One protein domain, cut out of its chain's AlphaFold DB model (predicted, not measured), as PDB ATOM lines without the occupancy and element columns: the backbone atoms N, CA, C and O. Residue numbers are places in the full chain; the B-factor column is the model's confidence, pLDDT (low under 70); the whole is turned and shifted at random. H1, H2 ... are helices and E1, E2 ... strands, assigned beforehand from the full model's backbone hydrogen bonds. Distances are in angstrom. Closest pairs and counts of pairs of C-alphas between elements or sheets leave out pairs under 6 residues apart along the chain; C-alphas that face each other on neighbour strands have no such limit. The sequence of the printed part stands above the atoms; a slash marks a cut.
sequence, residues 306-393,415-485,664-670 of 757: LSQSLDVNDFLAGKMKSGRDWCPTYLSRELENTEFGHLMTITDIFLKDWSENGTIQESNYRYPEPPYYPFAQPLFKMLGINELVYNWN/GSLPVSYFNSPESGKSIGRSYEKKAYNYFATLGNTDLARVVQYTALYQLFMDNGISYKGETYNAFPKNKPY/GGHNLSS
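This is residues 306 to 393, 415 to 485 and 664 to 670 of the 757 residues of an uncharacterized protein of Bacteroidetes bacterium HGW-Bacteroidetes-20 (UniProt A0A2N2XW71). A twisted sheet of five strands has helix H1 slantwise over one face and the long helix H4 on that face too, making two layers; H3 grazes the sheet at E4, and short H2 at E3. Beyond H4, residues 468 to 485 run on with no named element. The 166 printed residues have four named helices and five named strands, ordered E1 E2 H1 H2 E3 E4 H3 H4 E5; the mixed sheet runs E2 E1 E5 E3 E4, and the class is mixed, helices and strands. The whole is compact, with a radius of gyration of the C-alphas of 16.5 A and spans of 50 by 38 by 34 A.

Find C-alpha 306 at (138.220, 161.978, 109.056), where E1, residues 306 to 310, begins its 14.2 A. E2 is residues 325 to 331, 19.3 A; E3 387 to 393, 18.8 A; E4 419 to 422, 10.4 A; E5 664 to 669, 15.3 A, ending at (139.151, 155.382, 109.905). H1 is residues 339 to 355, 23.9 A; H2 379 to 383, 6.4 A; H3 433 to 445, 17.9 A; H4 449 to 467, 27.0 A.

Look first at the hairpin E1 and E2, antiparallel, with N 309 and O 330 2.8 A apart. E1 and E5 are antiparallel (N 308 and O 666, 2.8 A), E5 and E3 parallel (N 665 and O 390, 3.1 A), E3 and E4 antiparallel (N 389 and O 422, 2.8 A). H1 is over E1, E5 and E3 at a height over the sheet of 8.8 A. E2, H1 H2 and E3 form a split strand-helix-strand unit, two strands running the same way with E1 and E5 between them, its crossover left-handed. With residues 340 to 347 alone H1 touches H4, opposite ways at a steep tilt of 57 degrees; the closest C-alphas, of Thr 347 and Leu 451, are 6.5 A apart. H3 and H4 only just touch, only at the corner, with 3 pairs of C-alphas within 8 A, the closest those of Ala 444 and Leu 451 at 7.9 A. In the four helices every O i to N i+4 pair is within hydrogen-bond range.

Gly 384 and Gly 473 have the C-alphas farthest apart, 51.2 A. At the cuts, residues 394 to 414 and 486 to 663 are not printed, with C-alpha gaps of 13.8 A and 19.6 A. The links E1 to E2 and H1 to H2 are long. Confidence is under 70 at residues 363, 424 to 429, 477 to 478 and 664 to 666.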
ATOM      1  N   LEU A 306     137.668 160.634 108.932       87.44
ATOM      2  CA  LEU A 306     138.220 161.978 109.056       87.44
ATOM      3  C   LEU A 306     139.629 161.966 108.467       87.44
ATOM      4  O   LEU A 306     140.325 160.956 108.515       87.44
ATOM      5  N   SER A 307     140.058 163.073 107.882       84.94
ATOM      6  CA  SER A 307     141.307 163.136 107.131       84.94
ATOM      7  C   SER A 307     142.150 164.324 107.554       84.94
ATOM      8  O   SER A 307     141.648 165.399 107.882       84.94
ATOM      9  N   GLN A 308     143.452 164.107 107.520       86.50
ATOM     10  CA  GLN A 308     144.485 165.113 107.596       86.50
ATOM     11  C   GLN A 308     145.489 164.810 106.481       86.50
ATOM     12  O   GLN A 308     145.757 163.651 106.162       86.50
ATOM     13  N   SER A 309     146.028 165.848 105.851       83.31
ATOM     14  CA  SER A 309     147.061 165.682 104.840       83.31
ATOM     15  C   SER A 309     148.048 166.838 104.825       83.31
ATOM     16  O   SER A 309     147.645 168.005 104.814       83.31
ATOM     17  N   LEU A 310     149.330 166.480 104.701       83.12
ATOM     18  CA  LEU A 310     150.441 167.373 104.374       83.12
ATOM     19  C   LEU A 310     151.195 166.799 103.185       83.12
ATOM     20  O   LEU A 310     151.914 165.806 103.311       83.12
ATOM     21  N   ASP A 311     151.036 167.432 102.030       80.75
ATOM     22  CA  ASP A 311     151.635 166.944 100.799       80.75
ATOM     23  C   ASP A 311     152.401 168.059 100.088       80.75
ATOM     24  O   ASP A 311     151.816 168.961  99.482       80.75
ATOM     25  N   VAL A 312     153.735 167.997 100.149       78.06
ATOM     26  CA  VAL A 312     154.590 168.935  99.408       78.06
ATOM     27  C   VAL A 312     154.520 168.700  97.896       78.06
ATOM     28  O   VAL A 312     154.923 169.571  97.124       78.06
ATOM     29  N   ASN A 313     153.939 167.582  97.447       76.19
ATOM     30  CA  ASN A 313     153.699 167.246  96.046       76.19
ATOM     31  C   ASN A 313     152.335 167.723  95.523       76.19
ATOM     32  O   ASN A 313     152.087 167.596  94.323       76.19
ATOM     33  N   ASP A 314     151.500 168.377  96.340       84.94
ATOM     34  CA  ASP A 314     150.273 169.022  95.849       84.94
ATOM     35  C   ASP A 314     150.580 170.021  94.719       84.94
ATOM     36  O   ASP A 314     151.656 170.615  94.673       84.94
ATOM     37  N   PHE A 315     149.646 170.207  93.777       89.31
ATOM     38  CA  PHE A 315     149.922 170.803  92.458       89.31
ATOM     39  C   PHE A 315     150.683 172.142  92.497       89.31
ATOM     40  O   PHE A 315     151.571 172.354  91.674       89.31
ATOM     41  N   LEU A 316     150.376 173.017  93.464       90.69
ATOM     42  CA  LEU A 316     151.055 174.307  93.666       90.69
ATOM     43  C   LEU A 316     151.815 174.419  94.999       90.69
ATOM     44  O   LEU A 316     152.229 175.513  95.369       90.69
ATOM     45  N   ALA A 317     151.997 173.318  95.726       88.69
ATOM     46  CA  ALA A 317     152.908 173.251  96.871       88.69
ATOM     47  C   ALA A 317     154.361 173.055  96.392       88.69
ATOM     48  O   ALA A 317     154.575 172.700  95.232       88.69
ATOM     49  N   GLY A 318     155.354 173.240  97.266       84.38
ATOM     50  CA  GLY A 318     156.768 172.925  97.009       84.38
ATOM     51  C   GLY A 318     157.724 174.113  97.143       84.38
ATOM     52  O   GLY A 318     157.404 175.112  97.793       84.38
ATOM     53  N   LYS A 319     158.914 173.995  96.543       85.44
ATOM     54  CA  LYS A 319     160.045 174.888  96.821       85.44
ATOM     55  C   LYS A 319     159.843 176.299  96.288       85.44
ATOM     56  O   LYS A 319     159.719 176.540  95.089       85.44
ATOM     57  N   MET A 320     159.877 177.259  97.195       88.81
ATOM     58  CA  MET A 320     159.887 178.684  96.900       88.81
ATOM     59  C   MET A 320     161.306 179.155  96.553       88.81
ATOM     60  O   MET A 320     162.298 178.502  96.873       88.81
ATOM     61  N   LYS A 321     161.426 180.361  95.981       83.75
ATOM     62  CA  LYS A 321     162.726 180.989  95.653       83.75
ATOM     63  C   LYS A 321     163.683 181.114  96.843       83.75
ATOM     64  O   LYS A 321     164.888 181.179  96.650       83.75
ATOM     65  N   SER A 322     163.154 181.136  98.066       84.38
ATOM     66  CA  SER A 322     163.950 181.165  99.297       84.38
ATOM     67  C   SER A 322     164.643 179.835  99.630       84.38
ATOM     68  O   SER A 322     165.337 179.766 100.638       84.38
ATOM     69  N   GLY A 323     164.422 178.778  98.839       83.06
ATOM     70  CA  GLY A 323     164.920 177.422  99.093       83.06
ATOM     71  C   GLY A 323     164.038 176.592 100.032       83.06
ATOM     72  O   GLY A 323     164.267 175.394 100.160       83.06
ATOM     73  N   ARG A 324     163.020 177.213 100.646       86.62
ATOM     74  CA  ARG A 324     162.038 176.568 101.530       86.62
ATOM     75  C   ARG A 324     160.861 176.002 100.751       86.62
ATOM     76  O   ARG A 324     160.349 176.678  99.860       86.62
ATOM     77  N   ASP A 325     160.372 174.842 101.152       87.06
ATOM     78  CA  ASP A 325     159.116 174.278 100.671       87.06
ATOM     79  C   ASP A 325     157.948 174.790 101.503       87.06
ATOM     80  O   ASP A 325     158.054 174.968 102.717       87.06
ATOM     81  N   TRP A 326     156.819 175.027 100.842       90.19
ATOM     82  CA  TRP A 326     155.551 175.249 101.524       90.19
ATOM     83  C   TRP A 326     154.560 174.155 101.143       90.19
ATOM     84  O   TRP A 326     154.540 173.701  99.995       90.19
ATOM     85  N   CYS A 327     153.701 173.771 102.079       88.75
ATOM     86  CA  CYS A 327     152.549 172.930 101.787       88.75
ATOM     87  C   CYS A 327     151.309 173.399 102.559       88.75
ATOM     88  O   CYS A 327     151.420 173.833 103.711       88.75
ATOM     89  N   PRO A 328     150.120 173.352 101.932       90.56
ATOM     90  CA  PRO A 328     148.868 173.583 102.633       90.56
ATOM     91  C   PRO A 328     148.571 172.430 103.599       90.56
ATOM     92  O   PRO A 328     148.848 171.265 103.306       90.56
ATOM     93  N   THR A 329     147.955 172.750 104.734       88.75
ATOM     94  CA  THR A 329     147.385 171.760 105.648       88.75
ATOM     95  C   THR A 329     145.915 171.562 105.310       88.75
ATOM     96  O   THR A 329     145.093 172.489 105.360       88.75
ATOM     97  N   TYR A 330     145.564 170.336 104.939       87.62
ATOM     98  CA  TYR A 330     144.174 169.963 104.721       87.62
ATOM     99  C   TYR A 330     143.704 169.107 105.882       87.62
ATOM    100  O   TYR A 330     144.242 168.028 106.112       87.62
ATOM    101  N   LEU A 331     142.693 169.594 106.590       88.19
ATOM    102  CA  LEU A 331     141.967 168.860 107.615       88.19
ATOM    103  C   LEU A 331     140.521 168.683 107.156       88.19
ATOM    104  O   LEU A 331     139.968 169.538 106.455       88.19
ATOM    105  N   SER A 332     139.905 167.580 107.574       88.06
ATOM    106  CA  SER A 332     138.452 167.441 107.559       88.06
ATOM    107  C   SER A 332     137.806 168.615 108.291       88.06
ATOM    108  O   SER A 332     138.377 169.172 109.232       88.06
ATOM    109  N   ARG A 333     136.597 168.981 107.858       88.06
ATOM    110  CA  ARG A 333     135.870 170.149 108.364       88.06
ATOM    111  C   ARG A 333     135.739 170.149 109.884       88.06
ATOM    112  O   ARG A 333     135.800 171.207 110.501       88.06
ATOM    113  N   GLU A 334     135.548 168.968 110.444       88.50
ATOM    114  CA  GLU A 334     135.333 168.702 111.859       88.50
ATOM    115  C   GLU A 334     136.616 168.925 112.670       88.50
ATOM    116  O   GLU A 334     136.549 169.365 113.807       88.50
ATOM    117  N   LEU A 335     137.791 168.670 112.086       90.75
ATOM    118  CA  LEU A 335     139.081 168.765 112.776       90.75
ATOM    119  C   LEU A 335     139.712 170.161 112.699       90.75
ATOM    120  O   LEU A 335     140.605 170.480 113.484       90.75
ATOM    121  N   GLU A 336     139.293 170.995 111.753       90.00
ATOM    122  CA  GLU A 336     139.860 172.328 111.554       90.00
ATOM    123  C   GLU A 336     139.692 173.208 112.801       90.00
ATOM    124  O   GLU A 336     138.593 173.335 113.335       90.00
ATOM    125  N   ASN A 337     140.768 173.884 113.221       92.06
ATOM    126  CA  ASN A 337     140.759 174.777 114.384       92.06
ATOM    127  C   ASN A 337     140.350 174.079 115.693       92.06
ATOM    128  O   ASN A 337     139.743 174.689 116.571       92.06
ATOM    129  N   THR A 338     140.740 172.810 115.836       92.75
ATOM    130  CA  THR A 338     140.580 172.021 117.064       92.75
ATOM    131  C   THR A 338     141.930 171.510 117.560       92.75
ATOM    132  O   THR A 338     142.885 171.401 116.783       92.75
ATOM    133  N   GLU A 339     142.012 171.155 118.844       93.69
ATOM    134  CA  GLU A 339     143.207 170.509 119.391       93.69
ATOM    135  C   GLU A 339     143.533 169.223 118.626       93.69
ATOM    136  O   GLU A 339     144.674 169.022 118.213       93.69
ATOM    137  N   PHE A 340     142.540 168.355 118.402       94.50
ATOM    138  CA  PHE A 340     142.797 167.075 117.751       94.50
ATOM    139  C   PHE A 340     143.278 167.252 116.304       94.50
ATOM    140  O   PHE A 340     144.219 166.578 115.890       94.50
ATOM    141  N   GLY A 341     142.731 168.211 115.549       93.31
ATOM    142  CA  GLY A 341     143.240 168.535 114.211       93.31
ATOM    143  C   GLY A 341     144.683 169.039 114.211       93.31
ATOM    144  O   GLY A 341     145.474 168.678 113.333       93.31
ATOM    145  N   HIS A 342     145.072 169.819 115.221       93.12
ATOM    146  CA  HIS A 342     146.466 170.220 115.383       93.12
ATOM    147  C   HIS A 342     147.376 169.047 115.758       93.12
ATOM    148  O   HIS A 342     148.441 168.897 115.161       93.12
ATOM    149  N   LEU A 343     146.956 168.193 116.698       94.69
ATOM    150  CA  LEU A 343     147.691 166.983 117.079       94.69
ATOM    151  C   LEU A 343     147.897 166.059 115.875       94.69
ATOM    152  O   LEU A 343     148.991 165.542 115.661       94.69
ATOM    153  N   MET A 344     146.879 165.903 115.031       92.81
ATOM    154  CA  MET A 344     146.995 165.168 113.772       92.81
ATOM    155  C   MET A 344     148.000 165.832 112.829       92.81
ATOM    156  O   MET A 344     148.791 165.146 112.204       92.81
ATOM    157  N   THR A 345     148.033 167.160 112.754       90.81
ATOM    158  CA  THR A 345     149.011 167.864 111.911       90.81
ATOM    159  C   THR A 345     150.441 167.671 112.420       90.81
ATOM    160  O   THR A 345     151.330 167.338 111.641       90.81
ATOM    161  N   ILE A 346     150.680 167.842 113.722       91.12
ATOM    162  CA  ILE A 346     152.037 167.792 114.278       91.12
ATOM    163  C   ILE A 346     152.606 166.367 114.279       91.12
ATOM    164  O   ILE A 346     153.772 166.164 113.956       91.12
ATOM    165  N   THR A 347     151.774 165.360 114.544       93.06
ATOM    166  CA  THR A 347     152.210 163.956 114.517       93.06
ATOM    167  C   THR A 347     152.491 163.447 113.100       93.06
ATOM    168  O   THR A 347     153.225 162.473 112.941       93.06
ATOM    169  N   ASP A 348     151.983 164.123 112.064       90.81
ATOM    170  CA  ASP A 348     152.309 163.848 110.654       90.81
ATOM    171  C   ASP A 348     153.691 164.363 110.304       90.81
ATOM    172  O   ASP A 348     154.475 163.697 109.626       90.81
ATOM    173  N   ILE A 349     154.011 165.542 110.838       89.75
ATOM    174  CA  ILE A 349     155.355 166.100 110.769       89.75
ATOM    175  C   ILE A 349     156.323 165.149 111.476       89.75
ATOM    176  O   ILE A 349     157.336 164.815 110.878       89.75
ATOM    177  N   PHE A 350     155.996 164.625 112.667       92.62
ATOM    178  CA  PHE A 350     156.853 163.646 113.361       92.62
ATOM    179  C   PHE A 350     157.068 162.381 112.541       92.62
ATOM    180  O   PHE A 350     158.195 161.903 112.424       92.62
ATOM    181  N   LEU A 351     155.995 161.833 111.964       93.31
ATOM    182  CA  LEU A 351     156.088 160.618 111.169       93.31
ATOM    183  C   LEU A 351     157.052 160.806 109.999       93.31
ATOM    184  O   LEU A 351     157.910 159.953 109.776       93.31
ATOM    185  N   LYS A 352     156.920 161.918 109.273       90.31
ATOM    186  CA  LYS A 352     157.775 162.247 108.133       90.31
ATOM    187  C   LYS A 352     159.199 162.563 108.591       90.31
ATOM    188  O   LYS A 352     160.127 161.899 108.154       90.31
ATOM    189  N   ASP A 353     159.370 163.516 109.499       90.62
ATOM    190  CA  ASP A 353     160.676 164.013 109.931       90.62
ATOM    191  C   ASP A 353     161.521 162.932 110.612       90.62
ATOM    192  O   ASP A 353     162.668 162.688 110.233       90.62
ATOM    193  N   TRP A 354     160.949 162.202 111.572       94.00
ATOM    194  CA  TRP A 354     161.717 161.215 112.327       94.00
ATOM    195  C   TRP A 354     162.016 159.975 111.484       94.00
ATOM    196  O   TRP A 354     163.119 159.439 111.570       94.00
ATOM    197  N   SER A 355     161.107 159.554 110.593       93.94
ATOM    198  CA  SER A 355     161.425 158.508 109.599       93.94
ATOM    199  C   SER A 355     162.540 158.940 108.639       93.94
ATOM    200  O   SER A 355     163.265 158.106 108.101       93.94
ATOM    201  N   GLU A 356     162.710 160.245 108.463       91.38
ATOM    202  CA  GLU A 356     163.711 160.861 107.603       91.38
ATOM    203  C   GLU A 356     164.940 161.345 108.379       91.38
ATOM    204  O   GLU A 356     165.738 162.120 107.856       91.38
ATOM    205  N   ASN A 357     165.133 160.849 109.606       92.56
ATOM    206  CA  ASN A 357     166.300 161.121 110.443       92.56
ATOM    207  C   ASN A 357     166.513 162.627 110.720       92.56
ATOM    208  O   ASN A 357     167.635 163.126 110.615       92.56
ATOM    209  N   GLY A 358     165.431 163.351 111.032       89.50
ATOM    210  CA  GLY A 358     165.477 164.743 111.505       89.50
ATOM    211  C   GLY A 358     165.799 165.777 110.424       89.50
ATOM    212  O   GLY A 358     166.239 166.886 110.721       89.50
ATOM    213  N   THR A 359     165.689 165.403 109.146       85.31
ATOM    214  CA  THR A 359     166.069 166.296 108.039       85.31
ATOM    215  C   THR A 359     165.013 167.341 107.687       85.31
ATOM    216  O   THR A 359     165.313 168.257 106.921       85.31
ATOM    217  N   ILE A 360     163.796 167.246 108.227       80.25
ATOM    218  CA  ILE A 360     162.701 168.169 107.930       80.25
ATOM    219  C   ILE A 360     162.671 169.254 109.006       80.25
ATOM    220  O   ILE A 360     162.046 169.119 110.053       80.25
ATOM    221  N   GLN A 361     163.306 170.389 108.719       75.69
ATOM    222  CA  GLN A 361     163.280 171.529 109.636       75.69
ATOM    223  C   GLN A 361     162.057 172.413 109.381       75.69
ATOM    224  O   GLN A 361     161.934 173.007 108.306       75.69
ATOM    225  N   GLU A 362     161.182 172.559 110.377       75.31
ATOM    226  CA  GLU A 362     160.046 173.486 110.342       75.31
ATOM    227  C   GLU A 362     160.368 174.744 111.170       75.31
ATOM    228  O   GLU A 362     160.554 174.705 112.387       75.31
ATOM    229  N   SER A 363     160.477 175.891 110.493       68.81
ATOM    230  CA  SER A 363     160.979 177.137 111.104       68.81
ATOM    231  C   SER A 363     160.136 177.697 112.265       68.81
ATOM    232  O   SER A 363     160.679 178.334 113.173       68.81
ATOM    233  N   ASN A 364     158.827 177.457 112.253       75.81
ATOM    234  CA  ASN A 364     157.831 177.995 113.181       75.81
ATOM    235  C   ASN A 364     157.223 176.921 114.109       75.81
ATOM    236  O   ASN A 364     156.562 177.253 115.099       75.81
ATOM    237  N   TYR A 365     157.518 175.651 113.852       77.38
ATOM    238  CA  TYR A 365     157.149 174.460 114.605       77.38
ATOM    239  C   TYR A 365     158.394 173.810 115.212       77.38
ATOM    240  O   TYR A 365     158.814 172.723 114.829       77.38
ATOM    241  N   ARG A 366     158.994 174.469 116.211       79.81
ATOM    242  CA  ARG A 366     160.109 173.872 116.965       79.81
ATOM    243  C   ARG A 366     159.565 172.949 118.051       79.81
ATOM    244  O   ARG A 366     159.471 173.347 119.212       79.81
ATOM    245  N   TYR A 367     159.124 171.763 117.652       88.88
ATOM    246  CA  TYR A 367     158.856 170.684 118.597       88.88
ATOM    247  C   TYR A 367     160.192 170.092 119.085       88.88
ATOM    248  O   TYR A 367     161.140 170.071 118.297       88.88
ATOM    249  N   PRO A 368     160.319 169.649 120.350       90.12
ATOM    250  CA  PRO A 368     161.564 169.049 120.827       90.12
ATOM    251  C   PRO A 368     161.962 167.804 120.028       90.12
ATOM    252  O   PRO A 368     161.130 166.935 119.764       90.12
ATOM    253  N   GLU A 369     163.240 167.709 119.663       91.31
ATOM    254  CA  GLU A 369     163.772 166.552 118.939       91.31
ATOM    255  C   GLU A 369     163.764 165.289 119.819       91.31
ATOM    256  O   GLU A 369     163.980 165.376 121.035       91.31
ATOM    257  N   PRO A 370     163.520 164.100 119.236       94.69
ATOM    258  CA  PRO A 370     163.627 162.848 119.967       94.69
ATOM    259  C   PRO A 370     165.099 162.518 120.277       94.69
ATOM    260  O   PRO A 370     165.998 162.927 119.542       94.69
ATOM    261  N   PRO A 371     165.380 161.709 121.314       93.81
ATOM    262  CA  PRO A 371     166.753 161.344 121.682       93.81
ATOM    263  C   PRO A 371     167.492 160.507 120.620       93.81
ATOM    264  O   PRO A 371     168.717 160.423 120.642       93.81
ATOM    265  N   TYR A 372     166.761 159.846 119.721       95.44
ATOM    266  CA  TYR A 372     167.294 159.072 118.600       95.44
ATOM    267  C   TYR A 372     166.223 158.916 117.515       95.44
ATOM    268  O   TYR A 372     165.039 159.120 117.784       95.44
ATOM    269  N   TYR A 373     166.625 158.505 116.310       96.38
ATOM    270  CA  TYR A 373     165.741 158.278 115.160       96.38
ATOM    271  C   TYR A 373     165.575 156.774 114.844       96.38
ATOM    272  O   TYR A 373     166.466 155.971 115.146       96.38
ATOM    273  N   PRO A 374     164.460 156.348 114.214       96.25
ATOM    274  CA  PRO A 374     164.200 154.946 113.871       96.25
ATOM    275  C   PRO A 374     165.170 154.382 112.823       96.25
ATOM    276  O   PRO A 374     165.343 153.160 112.729       96.25
ATOM    277  N   PHE A 375     165.811 155.234 112.022       95.88
ATOM    278  CA  PHE A 375     166.686 154.845 110.918       95.88
ATOM    279  C   PHE A 375     168.002 155.627 110.966       95.88
ATOM    280  O   PHE A 375     168.026 156.770 111.394       95.88
ATOM    281  N   ALA A 376     169.100 154.998 110.533       94.12
ATOM    282  CA  ALA A 376     170.444 155.593 110.588       94.12
ATOM    283  C   ALA A 376     170.696 156.655 109.499       94.12
ATOM    284  O   ALA A 376     171.684 157.379 109.540       94.12
ATOM    285  N   GLN A 377     169.830 156.695 108.491       92.25
ATOM    286  CA  GLN A 377     169.799 157.686 107.426       92.25
ATOM    287  C   GLN A 377     168.339 157.822 106.962       92.25
ATOM    288  O   GLN A 377     167.535 156.942 107.293       92.25
ATOM    289  N   PRO A 378     167.994 158.863 106.187       90.50
ATOM    290  CA  PRO A 378     166.642 159.026 105.667       90.50
ATOM    291  C   PRO A 378     166.123 157.756 104.979       90.50
ATOM    292  O   PRO A 378     166.843 157.132 104.186       90.50
ATOM    293  N   LEU A 379     164.894 157.348 105.298       91.00
ATOM    294  CA  LEU A 379     164.356 156.044 104.919       91.00
ATOM    295  C   LEU A 379     164.289 155.882 103.396       91.00
ATOM    296  O   LEU A 379     164.681 154.836 102.878       91.00
ATOM    297  N   PHE A 380     163.891 156.916 102.654       84.56
ATOM    298  CA  PHE A 380     163.884 156.845 101.185       84.56
ATOM    299  C   PHE A 380     165.274 156.535 100.594       84.56
ATOM    300  O   PHE A 380     165.369 155.753  99.646       84.56
ATOM    301  N   LYS A 381     166.364 157.066 101.183       85.31
ATOM    302  CA  LYS A 381     167.744 156.768 100.750       85.31
ATOM    303  C   LYS A 381     168.092 155.312 101.003       85.31
ATOM    304  O   LYS A 381     168.708 154.685 100.147       85.31
ATOM    305  N   MET A 382     167.672 154.764 102.148       88.44
ATOM    306  CA  MET A 382     167.854 153.339 102.447       88.44
ATOM    307  C   MET A 382     167.149 152.445 101.425       88.44
ATOM    308  O   MET A 382     167.632 151.356 101.130       88.44
ATOM    309  N   LEU A 383     166.009 152.901 100.907       86.88
ATOM    310  CA  LEU A 383     165.178 152.161  99.961       86.88
ATOM    311  C   LEU A 383     165.565 152.401  98.496       86.88
ATOM    312  O   LEU A 383     165.100 151.669  97.626       86.88
ATOM    313  N   GLY A 384     166.387 153.415  98.209       83.44
ATOM    314  CA  GLY A 384     166.759 153.790  96.844       83.44
ATOM    315  C   GLY A 384     165.579 154.287  96.001       83.44
ATOM    316  O   GLY A 384     165.577 154.097  94.786       83.44
ATOM    317  N   ILE A 385     164.567 154.886  96.633       80.25
ATOM    318  CA  ILE A 385     163.369 155.433  95.976       80.25
ATOM    319  C   ILE A 385     163.383 156.960  96.033       80.25
ATOM    320  O   ILE A 385     164.008 157.531  96.914       80.25
ATOM    321  N   ASN A 386     162.680 157.623  95.115       72.81
ATOM    322  CA  ASN A 386     162.629 159.093  95.050       72.81
ATOM    323  C   ASN A 386     161.370 159.695  95.694       72.81
ATOM    324  O   ASN A 386     161.306 160.905  95.885       72.81
ATOM    325  N   GLU A 387     160.380 158.860  96.002       76.56
ATOM    326  CA  GLU A 387     159.133 159.243  96.657       76.56
ATOM    327  C   GLU A 387     158.788 158.184  97.701       76.56
ATOM    328  O   GLU A 387     158.923 156.982  97.450       76.56
ATOM    329  N   LEU A 388     158.339 158.640  98.868       82.69
ATOM    330  CA  LEU A 388     157.827 157.787  99.925       82.69
ATOM    331  C   LEU A 388     156.568 158.418 100.520       82.69
ATOM    332  O   LEU A 388     156.567 159.599 100.878       82.69
ATOM    333  N   VAL A 389     155.512 157.613 100.615       86.38
ATOM    334  CA  VAL A 389     154.260 157.971 101.277       86.38
ATOM    335  C   VAL A 389     154.313 157.522 102.731       86.38
ATOM    336  O   VAL A 389     154.519 156.335 102.997       86.38
ATOM    337  N   TYR A 390     154.048 158.441 103.653       89.44
ATOM    338  CA  TYR A 390     153.959 158.191 105.092       89.44
ATOM    339  C   TYR A 390     152.498 158.213 105.545       89.44
ATOM    340  O   TYR A 390     151.754 159.124 105.178       89.44
ATOM    341  N   ASN A 391     152.067 157.227 106.331       89.56
ATOM    342  CA  ASN A 391     150.697 157.192 106.841       89.56
ATOM    343  C   ASN A 391     150.612 156.508 108.212       89.56
ATOM    344  O   ASN A 391     151.147 155.410 108.389       89.56
ATOM    345  N   TRP A 392     149.858 157.091 109.148       92.19
ATOM    346  CA  TRP A 392     149.383 156.342 110.315       92.19
ATOM    347  C   TRP A 392     148.191 155.473 109.918       92.19
ATOM    348  O   TRP A 392     147.161 155.959 109.446       92.19
ATOM    349  N   ASN A 393     148.318 154.166 110.104       87.62
ATOM    350  CA  ASN A 393     147.251 153.211 109.858       87.62
ATOM    351  C   ASN A 393     146.341 153.107 111.086       87.62
ATOM    352  O   ASN A 393     146.636 152.419 112.060       87.62
ATOM    353  N   GLY A 415     150.884 153.816 122.871       97.19
ATOM    354  CA  GLY A 415     151.941 154.823 122.701       97.19
ATOM    355  C   GLY A 415     151.932 155.551 121.351       97.19
ATOM    356  O   GLY A 415     152.293 156.719 121.277       97.19
ATOM    357  N   SER A 416     151.525 154.878 120.270       97.31
ATOM    358  CA  SER A 416     151.344 155.492 118.946       97.31
ATOM    359  C   SER A 416     150.429 154.648 118.054       97.31
ATOM    360  O   SER A 416     150.133 153.485 118.356       97.31
ATOM    361  N   LEU A 417     149.976 155.237 116.946       96.19
ATOM    362  CA  LEU A 417     149.244 154.518 115.908       96.19
ATOM    363  C   LEU A 417     150.195 153.623 115.086       96.19
ATOM    364  O   LEU A 417     151.386 153.917 114.980       96.19
ATOM    365  N   PRO A 418     149.703 152.532 114.475       94.00
ATOM    366  CA  PRO A 418     150.476 151.763 113.500       94.00
ATOM    367  C   PRO A 418     150.985 152.624 112.337       94.00
ATOM    368  O   PRO A 418     150.309 153.553 111.902       94.00
ATOM    369  N   VAL A 419     152.155 152.288 111.793       92.69
ATOM    370  CA  VAL A 419     152.779 153.006 110.667       92.69
ATOM    371  C   VAL A 419     152.656 152.194 109.381       92.69
ATOM    372  O   VAL A 419     152.793 150.970 109.392       92.69
ATOM    373  N   SER A 420     152.431 152.871 108.260       90.81
ATOM    374  CA  SER A 420     152.501 152.284 106.924       90.81
ATOM    375  C   SER A 420     153.281 153.176 105.972       90.81
ATOM    376  O   SER A 420     153.193 154.405 106.034       90.81
ATOM    377  N   TYR A 421     154.025 152.532 105.079       90.50
ATOM    378  CA  TYR A 421     154.877 153.197 104.109       90.50
ATOM    379  C   TYR A 421     154.602 152.660 102.701       90.50
ATOM    380  O   TYR A 421     154.592 151.445 102.492       90.50
ATOM    381  N   PHE A 422     154.443 153.542 101.711       85.69
ATOM    382  CA  PHE A 422     154.131 153.151 100.327       85.69
ATOM    383  C   PHE A 422     155.035 153.858  99.318       85.69
ATOM    384  O   PHE A 422     155.369 155.022  99.495       85.69
ATOM    385  N   ASN A 423     155.400 153.191  98.222       75.62
ATOM    386  CA  ASN A 423     156.262 153.793  97.189       75.62
ATOM    387  C   ASN A 423     155.537 154.809  96.287       75.62
ATOM    388  O   ASN A 423     156.183 155.477  95.492       75.62
ATOM    389  N   SER A 424     154.207 154.882  96.354       69.44
ATOM    390  CA  SER A 424     153.383 155.878  95.669       69.44
ATOM    391  C   SER A 424     151.965 155.852  96.251       69.44
ATOM    392  O   SER A 424     151.507 154.775  96.651       69.44
ATOM    393  N   PRO A 425     151.227 156.981  96.253       63.59
ATOM    394  CA  PRO A 425     149.824 157.000  96.670       63.59
ATOM    395  C   PRO A 425     148.936 156.043  95.859       63.59
ATOM    396  O   PRO A 425     147.920 155.566  96.356       63.59
ATOM    397  N   GLU A 426     149.310 155.753  94.608       59.81
ATOM    398  CA  GLU A 426     148.485 154.982  93.672       59.81
ATOM    399  C   GLU A 426     148.737 153.475  93.714       59.81
ATOM    400  O   GLU A 426     147.852 152.686  93.386       59.81
ATOM    401  N   SER A 427     149.952 153.059  94.072       59.03
ATOM    402  CA  SER A 427     150.324 151.646  94.036       59.03
ATOM    403  C   SER A 427     149.732 150.873  95.217       59.03
ATOM    404  O   SER A 427     149.541 149.662  95.107       59.03
ATOM    405  N   GLY A 428     149.513 151.549  96.357       61.31
ATOM    406  CA  GLY A 428     149.110 150.954  97.638       61.31
ATOM    407  C   GLY A 428     150.046 149.847  98.148       61.31
ATOM    408  O   GLY A 428     149.725 149.165  99.121       61.31
ATOM    409  N   LYS A 429     151.190 149.614  97.490       67.12
ATOM    410  CA  LYS A 429     152.099 148.516  97.818       67.12
ATOM    411  C   LYS A 429     153.006 148.954  98.957       67.12
ATOM    412  O   LYS A 429     153.834 149.846  98.777       67.12
ATOM    413  N   SER A 430     152.840 148.307 100.110       77.56
ATOM    414  CA  SER A 430     153.743 148.478 101.251       77.56
ATOM    415  C   SER A 430     155.182 148.200 100.815       77.56
ATOM    416  O   SER A 430     155.462 147.190 100.164       77.56
ATOM    417  N   ILE A 431     156.090 149.105 101.172       71.94
ATOM    418  CA  ILE A 431     157.520 149.018 100.832       71.94
ATOM    419  C   ILE A 431     158.296 148.019 101.703       71.94
ATOM    420  O   ILE A 431     159.465 147.751 101.433       71.94
ATOM    421  N   GLY A 432     157.663 147.435 102.727       76.56
ATOM    422  CA  GLY A 432     158.251 146.358 103.517       76.56
ATOM    423  C   GLY A 432     157.823 146.369 104.980       76.56
ATOM    424  O   GLY A 432     158.135 147.288 105.735       76.56
ATOM    425  N   ARG A 433     157.211 145.261 105.416       83.69
ATOM    426  CA  ARG A 433     156.740 145.057 106.799       83.69
ATOM    427  C   ARG A 433     157.832 145.214 107.863       83.69
ATOM    428  O   ARG A 433     157.518 145.495 109.014       83.69
ATOM    429  N   SER A 434     159.103 144.998 107.517       90.19
ATOM    430  CA  SER A 434     160.225 145.155 108.451       90.19
ATOM    431  C   SER A 434     160.443 146.615 108.854       90.19
ATOM    432  O   SER A 434     160.599 146.889 110.043       90.19
ATOM    433  N   TYR A 435     160.406 147.546 107.896       92.62
ATOM    434  CA  TYR A 435     160.558 148.981 108.151       92.62
ATOM    435  C   TYR A 435     159.361 149.539 108.916       92.62
ATOM    436  O   TYR A 435     159.550 150.224 109.915       92.62
ATOM    437  N   GLU A 436     158.145 149.169 108.511       93.38
ATOM    438  CA  GLU A 436     156.909 149.557 109.205       93.38
ATOM    439  C   GLU A 436     156.894 149.050 110.651       93.38
ATOM    440  O   GLU A 436     156.601 149.808 111.571       93.38
ATOM    441  N   LYS A 437     157.289 147.791 110.887       93.38
ATOM    442  CA  LYS A 437     157.402 147.234 112.242       93.38
ATOM    443  C   LYS A 437     158.458 147.961 113.072       93.38
ATOM    444  O   LYS A 437     158.220 148.224 114.248       93.38
ATOM    445  N   LYS A 438     159.622 148.270 112.485       96.06
ATOM    446  CA  LYS A 438     160.694 149.005 113.170       96.06
ATOM    447  C   LYS A 438     160.226 150.403 113.570       96.06
ATOM    448  O   LYS A 438     160.384 150.774 114.729       96.06
ATOM    449  N   ALA A 439     159.612 151.129 112.641       96.12
ATOM    450  CA  ALA A 439     159.045 152.445 112.888       96.12
ATOM    451  C   ALA A 439     157.944 152.388 113.947       96.12
ATOM    452  O   ALA A 439     158.004 153.121 114.926       96.12
ATOM    453  N   TYR A 440     156.986 151.471 113.814       96.06
ATOM    454  CA  TYR A 440     155.901 151.351 114.779       96.06
ATOM    455  C   TYR A 440     156.414 151.034 116.189       96.06
ATOM    456  O   TYR A 440     155.944 151.617 117.165       96.06
ATOM    457  N   ASN A 441     157.419 150.159 116.302       97.25
ATOM    458  CA  ASN A 441     158.110 149.918 117.566       97.25
ATOM    459  C   ASN A 441     158.724 151.189 118.130       97.25
ATOM    460  O   ASN A 441     158.412 151.527 119.265       97.25
ATOM    461  N   TYR A 442     159.521 151.889 117.330       97.81
ATOM    462  CA  TYR A 442     160.145 153.145 117.718       97.81
ATOM    463  C   TYR A 442     159.125 154.174 118.226       97.81
ATOM    464  O   TYR A 442     159.222 154.606 119.371       97.81
ATOM    465  N   PHE A 443     158.121 154.524 117.414       97.81
ATOM    466  CA  PHE A 443     157.169 155.586 117.745       97.81
ATOM    467  C   PHE A 443     156.345 155.255 118.989       97.81
ATOM    468  O   PHE A 443     156.085 156.131 119.805       97.81
ATOM    469  N   ALA A 444     155.946 153.992 119.160       97.19
ATOM    470  CA  ALA A 444     155.172 153.587 120.324       97.19
ATOM    471  C   ALA A 444     156.007 153.571 121.613       97.19
ATOM    472  O   ALA A 444     155.499 153.985 122.648       97.19
ATOM    473  N   THR A 445     157.275 153.145 121.573       97.12
ATOM    474  CA  THR A 445     158.137 153.110 122.772       97.12
ATOM    475  C   THR A 445     158.808 154.440 123.093       97.12
ATOM    476  O   THR A 445     159.461 154.549 124.124       97.12
ATOM    477  N   LEU A 446     158.683 155.449 122.229       96.81
ATOM    478  CA  LEU A 446     159.336 156.748 122.403       96.81
ATOM    479  C   LEU A 446     158.821 157.530 123.625       96.81
ATOM    480  O   LEU A 446     159.475 158.467 124.071       96.81
ATOM    481  N   GLY A 447     157.636 157.181 124.141       96.69
ATOM    482  CA  GLY A 447     157.008 157.890 125.257       96.69
ATOM    483  C   GLY A 447     156.505 159.286 124.881       96.69
ATOM    484  O   GLY A 447     156.282 160.112 125.761       96.69
ATOM    485  N   ASN A 448     156.338 159.584 123.588       97.50
ATOM    486  CA  ASN A 448     155.845 160.887 123.156       97.50
ATOM    487  C   ASN A 448     154.374 161.077 123.564       97.50
ATOM    488  O   ASN A 448     153.510 160.262 123.233       97.50
ATOM    489  N   THR A 449     154.098 162.166 124.276       96.75
ATOM    490  CA  THR A 449     152.797 162.382 124.921       96.75
ATOM    491  C   THR A 449     151.714 162.758 123.910       96.75
ATOM    492  O   THR A 449     150.578 162.309 124.040       96.75
ATOM    493  N   ASP A 450     152.060 163.474 122.837       96.62
ATOM    494  CA  ASP A 450     151.121 163.836 121.769       96.62
ATOM    495  C   ASP A 450     150.741 162.638 120.879       96.62
ATOM    496  O   ASP A 450     149.569 162.501 120.516       96.62
ATOM    497  N   LEU A 451     151.672 161.715 120.597       97.44
ATOM    498  CA  LEU A 451     151.363 160.452 119.908       97.44
ATOM    499  C   LEU A 451     150.373 159.597 120.709       97.44
ATOM    500  O   LEU A 451     149.397 159.101 120.142       97.44
ATOM    501  N   ALA A 452     150.571 159.478 122.025       97.88
ATOM    502  CA  ALA A 452     149.651 158.745 122.891       97.88
ATOM    503  C   ALA A 452     148.250 159.386 122.907       97.88
ATOM    504  O   ALA A 452     147.240 158.686 122.829       97.88
ATOM    505  N   ARG A 453     148.151 160.723 122.934       97.88
ATOM    506  CA  ARG A 453     146.859 161.436 122.859       97.88
ATOM    507  C   ARG A 453     146.143 161.204 121.527       97.88
ATOM    508  O   ARG A 453     144.932 160.988 121.527       97.88
ATOM    509  N   VAL A 454     146.868 161.171 120.406       97.31
ATOM    510  CA  VAL A 454     146.292 160.830 119.090       97.31
ATOM    511  C   VAL A 454     145.702 159.416 119.082       97.31
ATOM    512  O   VAL A 454     144.611 159.220 118.539       97.31
ATOM    513  N   VAL A 455     146.360 158.440 119.720       97.69
ATOM    514  CA  VAL A 455     145.801 157.085 119.880       97.69
ATOM    515  C   VAL A 455     144.504 157.118 120.680       97.69
ATOM    516  O   VAL A 455     143.526 156.500 120.269       97.69
ATOM    517  N   GLN A 456     144.465 157.857 121.788       98.25
ATOM    518  CA  GLN A 456     143.274 157.935 122.636       98.25
ATOM    519  C   GLN A 456     142.080 158.568 121.912       98.25
ATOM    520  O   GLN A 456     140.984 158.009 121.940       98.25
ATOM    521  N   TYR A 457     142.281 159.680 121.200       98.00
ATOM    522  CA  TYR A 457     141.225 160.275 120.376       98.00
ATOM    523  C   TYR A 457     140.777 159.337 119.250       98.00
ATOM    524  O   TYR A 457     139.580 159.207 118.993       98.00
ATOM    525  N   THR A 458     141.712 158.616 118.626       96.88
ATOM    526  CA  THR A 458     141.389 157.596 117.618       96.88
ATOM    527  C   THR A 458     140.533 156.474 118.203       96.88
ATOM    528  O   THR A 458     139.540 156.078 117.590       96.88
ATOM    529  N   ALA A 459     140.871 156.002 119.404       97.88
ATOM    530  CA  ALA A 459     140.121 154.977 120.119       97.88
ATOM    531  C   ALA A 459     138.689 155.439 120.411       97.88
ATOM    532  O   ALA A 459     137.743 154.722 120.097       97.88
ATOM    533  N   LEU A 460     138.518 156.653 120.950       98.19
ATOM    534  CA  LEU A 460     137.196 157.221 121.229       98.19
ATOM    535  C   LEU A 460     136.353 157.336 119.963       98.19
ATOM    536  O   LEU A 460     135.208 156.897 119.961       98.19
ATOM    537  N   TYR A 461     136.923 157.856 118.876       97.31
ATOM    538  CA  TYR A 461     136.224 157.959 117.599       97.31
ATOM    539  C   TYR A 461     135.723 156.594 117.104       97.31
ATOM    540  O   TYR A 461     134.551 156.447 116.762       97.31
ATOM    541  N   GLN A 462     136.582 155.573 117.116       97.25
ATOM    542  CA  GLN A 462     136.207 154.223 116.691       97.25
ATOM    543  C   GLN A 462     135.156 153.598 117.616       97.25
ATOM    544  O   GLN A 462     134.172 153.039 117.134       97.25
ATOM    545  N   LEU A 463     135.325 153.725 118.936       98.00
ATOM    546  CA  LEU A 463     134.374 153.216 119.925       98.00
ATOM    547  C   LEU A 463     133.004 153.883 119.785       98.00
ATOM    548  O   LEU A 463     131.993 153.184 119.803       98.00
ATOM    549  N   PHE A 464     132.954 155.205 119.614       97.62
ATOM    550  CA  PHE A 464     131.703 155.944 119.462       97.62
ATOM    551  C   PHE A 464     130.971 155.560 118.181       97.62
ATOM    552  O   PHE A 464     129.783 155.243 118.240       97.62
ATOM    553  N   MET A 465     131.685 155.495 117.054       95.50
ATOM    554  CA  MET A 465     131.107 155.114 115.764       95.50
ATOM    555  C   MET A 465     130.555 153.685 115.772       95.50
ATOM    556  O   MET A 465     129.450 153.448 115.286       95.50
ATOM    557  N   ASP A 466     131.296 152.733 116.338       96.25
ATOM    558  CA  ASP A 466     130.896 151.324 116.358       96.25
ATOM    559  C   ASP A 466     129.764 151.039 117.362       96.25
ATOM    560  O   ASP A 466     128.944 150.149 117.145       96.25
ATOM    561  N   ASN A 467     129.656 151.841 118.429       97.00
ATOM    562  CA  ASN A 467     128.640 151.676 119.474       97.00
ATOM    563  C   ASN A 467     127.460 152.655 119.368       97.00
ATOM    564  O   ASN A 467     126.575 152.626 120.226       97.00
ATOM    565  N   GLY A 468     127.417 153.496 118.328       95.62
ATOM    566  CA  GLY A 468     126.339 154.461 118.103       95.62
ATOM    567  C   GLY A 468     126.222 155.510 119.210       95.62
ATOM    568  O   GLY A 468     125.107 155.883 119.581       95.62
ATOM    569  N   ILE A 469     127.352 155.940 119.774       96.81
ATOM    570  CA  ILE A 469     127.396 157.062 120.717       96.81
ATOM    571  C   ILE A 469     127.317 158.352 119.911       96.81
ATOM    572  O   ILE A 469     128.081 158.537 118.968       96.81
ATOM    573  N   SER A 470     126.389 159.231 120.281       95.69
ATOM    574  CA  SER A 470     126.166 160.489 119.575       95.69
ATOM    575  C   SER A 470     126.080 161.669 120.532       95.69
ATOM    576  O   SER A 470     125.505 161.541 121.613       95.69
ATOM    577  N   TYR A 471     126.567 162.824 120.095       96.06
ATOM    578  CA  TYR A 471     126.337 164.114 120.738       96.06
ATOM    579  C   TYR A 471     125.585 165.034 119.774       96.06
ATOM    580  O   TYR A 471     126.061 165.279 118.665       96.06
ATOM    581  N   LYS A 472     124.411 165.535 120.178       93.50
ATOM    582  CA  LYS A 472     123.581 166.427 119.336       93.50
ATOM    583  C   LYS A 472     123.577 167.879 119.810       93.50
ATOM    584  O   LYS A 472     122.776 168.678 119.326       93.50
ATOM    585  N   GLY A 473     124.422 168.219 120.781       89.12
ATOM    586  CA  GLY A 473     124.605 169.603 121.201       89.12
ATOM    587  C   GLY A 473     125.444 170.406 120.206       89.12
ATOM    588  O   GLY A 473     125.836 169.923 119.145       89.12
ATOM    589  N   GLU A 474     125.715 171.661 120.552       86.44
ATOM    590  CA  GLU A 474     126.508 172.540 119.699       86.44
ATOM    591  C   GLU A 474     127.965 172.077 119.643       86.44
ATOM    592  O   GLU A 474     128.614 171.884 120.674       86.44
ATOM    593  N   THR A 475     128.481 171.936 118.423       83.62
ATOM    594  CA  THR A 475     129.913 171.822 118.150       83.62
ATOM    595  C   THR A 475     130.373 173.053 117.385       83.62
ATOM    596  O   THR A 475     129.743 173.516 116.430       83.62
ATOM    597  N   TYR A 476     131.471 173.641 117.844       74.19
ATOM    598  CA  TYR A 476     131.958 174.915 117.337       74.19
ATOM    599  C   TYR A 476     132.995 174.667 116.248       74.19
ATOM    600  O   TYR A 476     134.193 174.625 116.509       74.19
ATOM    601  N   ASN A 477     132.525 174.527 115.008       68.44
ATOM    602  CA  ASN A 477     133.399 174.324 113.855       68.44
ATOM    603  C   ASN A 477     133.612 175.643 113.107       68.44
ATOM    604  O   ASN A 477     132.764 176.088 112.330       68.44
ATOM    605  N   ALA A 478     134.780 176.256 113.297       68.56
ATOM    606  CA  ALA A 478     135.221 177.410 112.521       68.56
ATOM    607  C   ALA A 478     135.888 176.949 111.213       68.56
ATOM    608  O   ALA A 478     137.097 177.091 111.042       68.56
ATOM    609  N   PHE A 479     135.112 176.368 110.293       76.25
ATOM    610  CA  PHE A 479     135.635 175.930 108.996       76.25
ATOM    611  C   PHE A 479     135.442 177.005 107.918       76.25
ATOM    612  O   PHE A 479     134.301 177.388 107.631       76.25
ATOM    613  N   PRO A 480     136.511 177.467 107.246       73.31
ATOM    614  CA  PRO A 480     136.366 178.355 106.103       73.31
ATOM    615  C   PRO A 480     135.661 177.607 104.963       73.31
ATOM    616  O   PRO A 480     136.220 176.666 104.401       73.31
ATOM    617  N   LYS A 481     134.446 178.038 104.586       71.69
ATOM    618  CA  LYS A 481     133.560 177.342 103.622       71.69
ATOM    619  C   LYS A 481     134.249 176.889 102.323       71.69
ATOM    620  O   LYS A 481     133.867 175.866 101.770       71.69
ATOM    621  N   ASN A 482     135.268 177.620 101.863       75.81
ATOM    622  CA  ASN A 482     135.975 177.353 100.609       75.81
ATOM    623  C   ASN A 482     137.447 176.943 100.784       75.81
ATOM    624  O   ASN A 482     138.153 176.911  99.777       75.81
ATOM    625  N   LYS A 483     137.922 176.618 102.004       82.12
ATOM    626  CA  LYS A 483     139.338 176.260 102.263       82.12
ATOM    627  C   LYS A 483     139.911 175.277 101.225       82.12
ATOM    628  O   LYS A 483     140.980 175.572 100.689       82.12
ATOM    629  N   PRO A 484     139.216 174.177 100.861       76.88
ATOM    630  CA  PRO A 484     139.768 173.213  99.913       76.88
ATOM    631  C   PRO A 484     140.021 173.802  98.519       76.88
ATOM    632  O   PRO A 484     140.993 173.456  97.862       76.88
ATOM    633  N   TYR A 485     139.202 174.759  98.083       85.62
ATOM    634  CA  TYR A 485     139.275 175.342  96.742       85.62
ATOM    635  C   TYR A 485     139.929 176.725  96.707       85.62
ATOM    636  O   TYR A 485     139.856 177.401  95.682       85.62
ATOM    637  N   GLY A 664     152.095 162.164 102.087       56.25
ATOM    638  CA  GLY A 664     151.487 161.412 103.177       56.25
ATOM    639  C   GLY A 664     150.484 162.211 103.975       56.25
ATOM    640  O   GLY A 664     150.397 163.432 103.867       56.25
ATOM    641  N   GLY A 665     149.736 161.511 104.801       58.19
ATOM    642  CA  GLY A 665     148.732 162.110 105.657       58.19
ATOM    643  C   GLY A 665     148.153 161.067 106.582       58.19
ATOM    644  O   GLY A 665     148.592 159.915 106.604       58.19
ATOM    645  N   HIS A 666     147.179 161.483 107.370       67.38
ATOM    646  CA  HIS A 666     146.505 160.630 108.323       67.38
ATOM    647  C   HIS A 666     145.046 160.511 107.924       67.38
ATOM    648  O   HIS A 666     144.286 161.476 108.006       67.38
ATOM    649  N   ASN A 667     144.623 159.310 107.557       75.62
ATOM    650  CA  ASN A 667     143.200 159.020 107.491       75.62
ATOM    651  C   ASN A 667     142.800 158.338 108.793       75.62
ATOM    652  O   ASN A 667     143.271 157.245 109.112       75.62
ATOM    653  N   LEU A 668     141.938 158.999 109.550       79.44
ATOM    654  CA  LEU A 668     141.278 158.440 110.710       79.44
ATOM    655  C   LEU A 668     140.060 157.647 110.251       79.44
ATOM    656  O   LEU A 668     139.032 158.205 109.883       79.44
ATOM    657  N   SER A 669     140.192 156.329 110.273       87.62
ATOM    658  CA  SER A 669     139.151 155.382 109.905       87.62
ATOM    659  C   SER A 669     138.376 154.946 111.143       87.62
ATOM    660  O   SER A 669     138.964 154.515 112.133       87.62
ATOM    661  N   SER A 670     137.046 154.962 111.048       89.06
ATOM    662  CA  SER A 670     136.145 154.377 112.058       89.06
ATOM    663  C   SER A 670     136.198 152.842 112.118       89.06
ATOM    664  O   SER A 670     135.615 152.241 113.014       89.06
TER     665      SER A 670